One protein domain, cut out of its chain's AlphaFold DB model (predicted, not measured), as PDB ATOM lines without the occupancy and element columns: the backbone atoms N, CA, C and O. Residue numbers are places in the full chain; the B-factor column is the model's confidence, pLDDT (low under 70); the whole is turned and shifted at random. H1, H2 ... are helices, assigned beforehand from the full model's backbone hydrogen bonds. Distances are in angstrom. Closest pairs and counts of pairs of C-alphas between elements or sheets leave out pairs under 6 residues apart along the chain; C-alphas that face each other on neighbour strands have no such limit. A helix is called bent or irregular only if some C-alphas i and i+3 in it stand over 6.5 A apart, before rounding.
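What this domain is: This is residues 2 to 46 of the 84 residues of an uncharacterized protein of Chelatococcus composti (UniProt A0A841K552). Two helices, H1 and the longer H2, stand at about a right angle as the two limbs of a loose L, with the first turns of each at the corner. Before H1, residues 2 to 10 run as an extended stretch past H2, starting near its far end and leading to the corner; residues 40 to 46 form a tail beyond the end of H2. The printed part has 45 residues with two named helices, H1 then H2, and no named strand; the class is all helix, though 22 of the 45 residues, under half, are in named elements. The whole is only just compact, close to loose, with a radius of gyration of the C-alphas of 10.7 A, and it spans 26 by 20 by 16 A.

How they stand to each other: After residues 2 to 10 comes H1, residues 11 to 19, and a short link of 7 residues then leads to H2, residues 27 to 39. H1 and H2 are close but not clearly touching, with 2 pairs of C-alphas within 8 A. Their closest C-alphas, those of Glu 13 and Asp 29, are 6.1 A apart. Their lines are about perpendicular, at 83 degrees, and their centres are 13.7 A apart. In H1 and H2 every O i to N i+4 pair is within hydrogen-bond range.

Where its parts are: H1 begins at C-alpha 11, at (-39.552, -17.373, -15.902), and measures 12.3 A from first to last C-alpha. H2 begins with Pro 27, measures 18.7 A and ends at C-alpha 39, at (-20.944, -13.784, -25.029). Neither helix is bent or irregular.

The domain as a whole: The outline is rounded. The two C-alphas farthest apart, those of Asp 2 and Glu 19, are 29.7 A apart. The C-alphas of Asp 2 and Asp 46, the first and last printed, are 19.0 A apart. The printed part has no cut. The mean pLDDT of the printed part is 93.1, and no printed residue is under 70.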
ATOM      1  N   ASP A   2     -25.231 -13.737 -33.934       88.50
ATOM      2  CA  ASP A   2     -26.165 -13.159 -32.968       88.50
ATOM      3  C   ASP A   2     -25.476 -13.058 -31.600       88.50
ATOM      4  O   ASP A   2     -24.736 -13.967 -31.234       88.50
ATOM      5  N   ASP A   3     -25.690 -11.949 -30.892       92.88
ATOM      6  CA  ASP A   3     -25.159 -11.690 -29.547       92.88
ATOM      7  C   ASP A   3     -26.216 -12.074 -28.503       92.88
ATOM      8  O   ASP A   3     -27.313 -11.504 -28.470       92.88
ATOM      9  N   PHE A   4     -25.887 -13.046 -27.657       96.19
ATOM     10  CA  PHE A   4     -26.753 -13.552 -26.601       96.19
ATOM     11  C   PHE A   4     -26.480 -12.928 -25.238       96.19
ATOM     12  O   PHE A   4     -27.269 -13.185 -24.335       96.19
ATOM     13  N   SER A   5     -25.467 -12.071 -25.062       95.19
ATOM     14  CA  SER A   5     -25.086 -11.495 -23.755       95.19
ATOM     15  C   SER A   5     -26.248 -10.814 -23.014       95.19
ATOM     16  O   SER A   5     -26.284 -10.774 -21.786       95.19
ATOM     17  N   LYS A   6     -27.240 -10.306 -23.757       94.81
ATOM     18  CA  LYS A   6     -28.455  -9.650 -23.234       94.81
ATOM     19  C   LYS A   6     -29.743 -10.418 -23.528       94.81
ATOM     20  O   LYS A   6     -30.831  -9.847 -23.429       94.81
ATOM     21  N   ALA A   7     -29.647 -11.688 -23.918       94.62
ATOM     22  CA  ALA A   7     -30.820 -12.512 -24.164       94.62
ATOM     23  C   ALA A   7     -31.691 -12.556 -22.893       94.62
ATOM     24  O   ALA A   7     -31.167 -12.758 -21.795       94.62
ATOM     25  N   PRO A   8     -33.018 -12.368 -22.995       93.88
ATOM     26  CA  PRO A   8     -33.884 -12.360 -21.824       93.88
ATOM     27  C   PRO A   8     -33.901 -13.732 -21.144       93.88
ATOM     28  O   PRO A   8     -33.882 -14.771 -21.808       93.88
ATOM     29  N   MET A   9     -33.954 -13.737 -19.813       93.38
ATOM     30  CA  MET A   9     -34.169 -14.960 -19.036       93.38
ATOM     31  C   MET A   9     -35.649 -15.332 -19.043       93.38
ATOM     32  O   MET A   9     -36.521 -14.463 -18.937       93.38
ATOM     33  N   SER A  10     -35.943 -16.625 -19.147       90.81
ATOM     34  CA  SER A  10     -37.317 -17.108 -19.026       90.81
ATOM     35  C   SER A  10     -37.738 -17.188 -17.550       90.81
ATOM     36  O   SER A  10     -36.912 -17.300 -16.643       90.81
ATOM     37  N   ILE A  11     -39.047 -17.157 -17.273       90.19
ATOM     38  CA  ILE A  11     -39.552 -17.373 -15.902       90.19
ATOM     39  C   ILE A  11     -39.155 -18.771 -15.394       90.19
ATOM     40  O   ILE A  11     -38.908 -18.938 -14.198       90.19
ATOM     41  N   GLY A  12     -39.101 -19.759 -16.296       89.06
ATOM     42  CA  GLY A  12     -38.668 -21.123 -15.992       89.06
ATOM     43  C   GLY A  12     -37.228 -21.148 -15.498       89.06
ATOM     44  O   GLY A  12     -36.980 -21.612 -14.391       89.06
ATOM     45  N   GLU A  13     -36.321 -20.531 -16.253       91.81
ATOM     46  CA  GLU A  13     -34.912 -20.378 -15.886       91.81
ATOM     47  C   GLU A  13     -34.725 -19.716 -14.512       91.81
ATOM     48  O   GLU A  13     -33.997 -20.234 -13.663       91.81
ATOM     49  N   ILE A  14     -35.418 -18.600 -14.255       92.69
ATOM     50  CA  ILE A  14     -35.298 -17.866 -12.983       92.69
ATOM     51  C   ILE A  14     -35.725 -18.744 -11.801       92.69
ATOM     52  O   ILE A  14     -35.057 -18.775 -10.765       92.69
ATOM     53  N   ARG A  15     -36.845 -19.467 -11.935       91.62
ATOM     54  CA  ARG A  15     -37.348 -20.356 -10.876       91.62
ATOM     55  C   ARG A  15     -36.425 -21.543 -10.656       91.62
ATOM     56  O   ARG A  15     -36.100 -21.836  -9.511       91.62
ATOM     57  N   ALA A  16     -36.002 -22.182 -11.741       91.69
ATOM     58  CA  ALA A  16     -35.143 -23.351 -11.704       91.69
ATOM     59  C   ALA A  16     -33.789 -23.037 -11.049       91.69
ATOM     60  O   ALA A  16     -33.338 -23.784 -10.188       91.69
ATOM     61  N   SER A  17     -33.202 -21.880 -11.373       90.50
ATOM     62  CA  SER A  17     -31.968 -21.386 -10.748       90.50
ATOM     63  C   SER A  17     -32.148 -21.103  -9.257       90.50
ATOM     64  O   SER A  17     -31.329 -21.509  -8.440       90.50
ATOM     65  N   ARG A  18     -33.247 -20.436  -8.878       92.94
ATOM     66  CA  ARG A  18     -33.543 -20.120  -7.472       92.94
ATOM     67  C   ARG A  18     -33.754 -21.373  -6.621       92.94
ATOM     68  O   ARG A  18     -33.418 -21.378  -5.444       92.94
ATOM     69  N   GLU A  19     -34.379 -22.392  -7.197       93.81
ATOM     70  CA  GLU A  19     -34.738 -23.635  -6.511       93.81
ATOM     71  C   GLU A  19     -33.656 -24.715  -6.637       93.81
ATOM     72  O   GLU A  19     -33.827 -25.786  -6.066       93.81
ATOM     73  N   LEU A  20     -32.558 -24.419  -7.348       86.62
ATOM     74  CA  LEU A  20     -31.470 -25.352  -7.659       86.62
ATOM     75  C   LEU A  20     -31.989 -26.675  -8.244       86.62
ATOM     76  O   LEU A  20     -31.511 -27.756  -7.920       86.62
ATOM     77  N   ASP A  21     -33.004 -26.580  -9.103       88.81
ATOM     78  CA  ASP A  21     -33.738 -27.729  -9.627       88.81
ATOM     79  C   ASP A  21     -33.596 -27.809 -11.149       88.81
ATOM     80  O   ASP A  21     -34.289 -27.120 -11.908       88.81
ATOM     81  N   GLY A  22     -32.690 -28.684 -11.592       85.50
ATOM     82  CA  GLY A  22     -32.408 -28.923 -13.007       85.50
ATOM     83  C   GLY A  22     -33.615 -29.419 -13.810       85.50
ATOM     84  O   GLY A  22     -33.683 -29.166 -15.009       85.50
ATOM     85  N   SER A  23     -34.611 -30.051 -13.175       89.81
ATOM     86  CA  SER A  23     -35.800 -30.573 -13.870       89.81
ATOM     87  C   SER A  23     -36.736 -29.474 -14.388       89.81
ATOM     88  O   SER A  23     -37.578 -29.724 -15.252       89.81
ATOM     89  N   LYS A  24     -36.585 -28.247 -13.874       90.19
ATOM     90  CA  LYS A  24     -37.393 -27.081 -14.257       90.19
ATOM     91  C   LYS A  24     -36.803 -26.292 -15.424       90.19
ATOM     92  O   LYS A  24     -37.488 -25.422 -15.965       90.19
ATOM     93  N   TRP A  25     -35.565 -26.582 -15.817       91.12
ATOM     94  CA  TRP A  25     -34.951 -25.999 -17.005       91.12
ATOM     95  C   TRP A  25     -35.509 -26.653 -18.267       91.12
ATOM     96  O   TRP A  25     -35.539 -27.878 -18.383       91.12
ATOM     97  N   THR A  26     -35.896 -25.853 -19.264       93.25
ATOM     98  CA  THR A  26     -36.067 -26.409 -20.610       93.25
ATOM     99  C   THR A  26     -34.694 -26.580 -21.270       93.25
ATOM    100  O   THR A  26     -33.782 -25.796 -20.993       93.25
ATOM    101  N   PRO A  27     -34.518 -27.527 -22.213       93.06
ATOM    102  CA  PRO A  27     -33.254 -27.663 -22.943       93.06
ATOM    103  C   PRO A  27     -32.806 -26.365 -23.629       93.06
ATOM    104  O   PRO A  27     -31.615 -26.075 -23.713       93.06
ATOM    105  N   ARG A  28     -33.761 -25.549 -24.096       93.69
ATOM    106  CA  ARG A  28     -33.468 -24.245 -24.697       93.69
ATOM    107  C   ARG A  28     -32.930 -23.252 -23.671       93.69
ATOM    108  O   ARG A  28     -31.993 -22.534 -24.006       93.69
ATOM    109  N   ASP A  29     -33.505 -23.206 -22.467       94.50
ATOM    110  CA  ASP A  29     -33.024 -22.316 -21.404       94.50
ATOM    111  C   ASP A  29     -31.550 -22.611 -21.103       94.50
ATOM    112  O   ASP A  29     -30.744 -21.685 -21.084       94.50
ATOM    113  N   VAL A  30     -31.178 -23.894 -20.982       93.69
ATOM    114  CA  VAL A  30     -29.794 -24.317 -20.686       93.69
ATOM    115  C   VAL A  30     -28.824 -23.784 -21.740       93.69
ATOM    116  O   VAL A  30     -27.795 -23.198 -21.411       93.69
ATOM    117  N   LEU A  31     -29.173 -23.944 -23.020       94.56
ATOM    118  CA  LEU A  31     -28.336 -23.484 -24.128       94.56
ATOM    119  C   LEU A  31     -28.212 -21.958 -24.167       94.56
ATOM    120  O   LEU A  31     -27.112 -21.443 -24.341       94.56
ATOM    121  N   VAL A  32     -29.320 -21.229 -24.006       95.31
ATOM    122  CA  VAL A  32     -29.309 -19.757 -24.030       95.31
ATOM    123  C   VAL A  32     -28.543 -19.195 -22.835       95.31
ATOM    124  O   VAL A  32     -27.832 -18.204 -22.987       95.31
ATOM    125  N   SER A  33     -28.642 -19.833 -21.670       95.38
ATOM    126  CA  SER A  33     -27.905 -19.422 -20.478       95.38
ATOM    127  C   SER A  33     -26.398 -19.608 -20.648       95.38
ATOM    128  O   SER A  33     -25.642 -18.663 -20.438       95.38
ATOM    129  N   LEU A  34     -25.957 -20.753 -21.184       95.25
ATOM    130  CA  LEU A  34     -24.545 -20.953 -21.519       95.25
ATOM    131  C   LEU A  34     -24.044 -19.946 -22.570       95.25
ATOM    132  O   LEU A  34     -22.945 -19.416 -22.440       95.25
ATOM    133  N   LEU A  35     -24.840 -19.663 -23.608       95.56
ATOM    134  CA  LEU A  35     -24.479 -18.666 -24.625       95.56
ATOM    135  C   LEU A  35     -24.362 -17.256 -24.034       95.56
ATOM    136  O   LEU A  35     -23.443 -16.530 -24.399       95.56
ATOM    137  N   ARG A  36     -25.239 -16.889 -23.091       96.31
ATOM    138  CA  ARG A  36     -25.123 -15.637 -22.330       96.31
ATOM    139  C   ARG A  36     -23.778 -15.529 -21.624       96.31
ATOM    140  O   ARG A  36     -23.113 -14.514 -21.788       96.31
ATOM    141  N   GLU A  37     -23.376 -16.560 -20.880       96.12
ATOM    142  CA  GLU A  37     -22.101 -16.568 -20.144       96.12
ATOM    143  C   GLU A  37     -20.893 -16.442 -21.087       96.12
ATOM    144  O   GLU A  37     -19.924 -15.743 -20.780       96.12
ATOM    145  N   ILE A  38     -20.949 -17.102 -22.250       95.94
ATOM    146  CA  ILE A  38     -19.895 -17.038 -23.270       95.94
ATOM    147  C   ILE A  38     -19.804 -15.628 -23.863       95.94
ATOM    148  O   ILE A  38     -18.725 -15.034 -23.863       95.94
ATOM    149  N   ASP A  39     -20.922 -15.075 -24.334       96.38
ATOM    150  CA  ASP A  39     -20.944 -13.784 -25.029       96.38
ATOM    151  C   ASP A  39     -20.712 -12.600 -24.074       96.38
ATOM    152  O   ASP A  39     -20.172 -11.570 -24.479       96.38
ATOM    153  N   ALA A  40     -21.053 -12.746 -22.789       95.75
ATOM    154  CA  ALA A  40     -20.702 -11.790 -21.737       95.75
ATOM    155  C   ALA A  40     -19.217 -11.856 -21.324       95.75
ATOM    156  O   ALA A  40     -18.731 -10.964 -20.628       95.75
ATOM    157  N   GLY A  41     -18.483 -12.892 -21.750       95.44
ATOM    158  CA  GLY A  41     -17.087 -13.120 -21.373       95.44
ATOM    159  C   GLY A  41     -16.901 -13.673 -19.956       95.44
ATOM    160  O   GLY A  41     -15.781 -13.690 -19.451       95.44
ATOM    161  N   GLU A  42     -17.974 -14.136 -19.314       96.56
ATOM    162  CA  GLU A  42     -17.950 -14.744 -17.977       96.56
ATOM    163  C   GLU A  42     -17.367 -16.159 -18.017       96.56
ATOM    164  O   GLU A  42     -16.761 -16.621 -17.046       96.56
ATOM    165  N   ARG A  43     -17.505 -16.839 -19.162       93.81
ATOM    166  CA  ARG A  43     -16.968 -18.181 -19.374       93.81
ATOM    167  C   ARG A  43     -16.261 -18.301 -20.718       93.81
ATOM    168  O   ARG A  43     -16.865 -18.173 -21.778       93.81
ATOM    169  N   GLN A  44     -14.977 -18.648 -20.681       93.62
ATOM    170  CA  GLN A  44     -14.235 -19.043 -21.876       93.62
ATOM    171  C   GLN A  44     -14.366 -20.555 -22.080       93.62
ATOM    172  O   GLN A  44     -13.931 -21.337 -21.235       93.62
ATOM    173  N   VAL A  45     -14.963 -20.973 -23.199       92.88
ATOM    174  CA  VAL A  45     -15.226 -22.388 -23.489       92.88
ATOM    175  C   VAL A  45     -14.445 -22.832 -24.726       92.88
ATOM    176  O   VAL A  45     -14.619 -22.273 -25.804       92.88
ATOM    177  N   ASP A  46     -13.584 -23.841 -24.572       93.81
ATOM    178  CA  ASP A  46     -12.783 -24.430 -25.659       93.81
ATOM    179  C   ASP A  46     -13.435 -25.680 -26.276       93.81
ATOM    180  O   ASP A  46     -13.127 -26.059 -27.404       93.81
TER     181      ASP A  46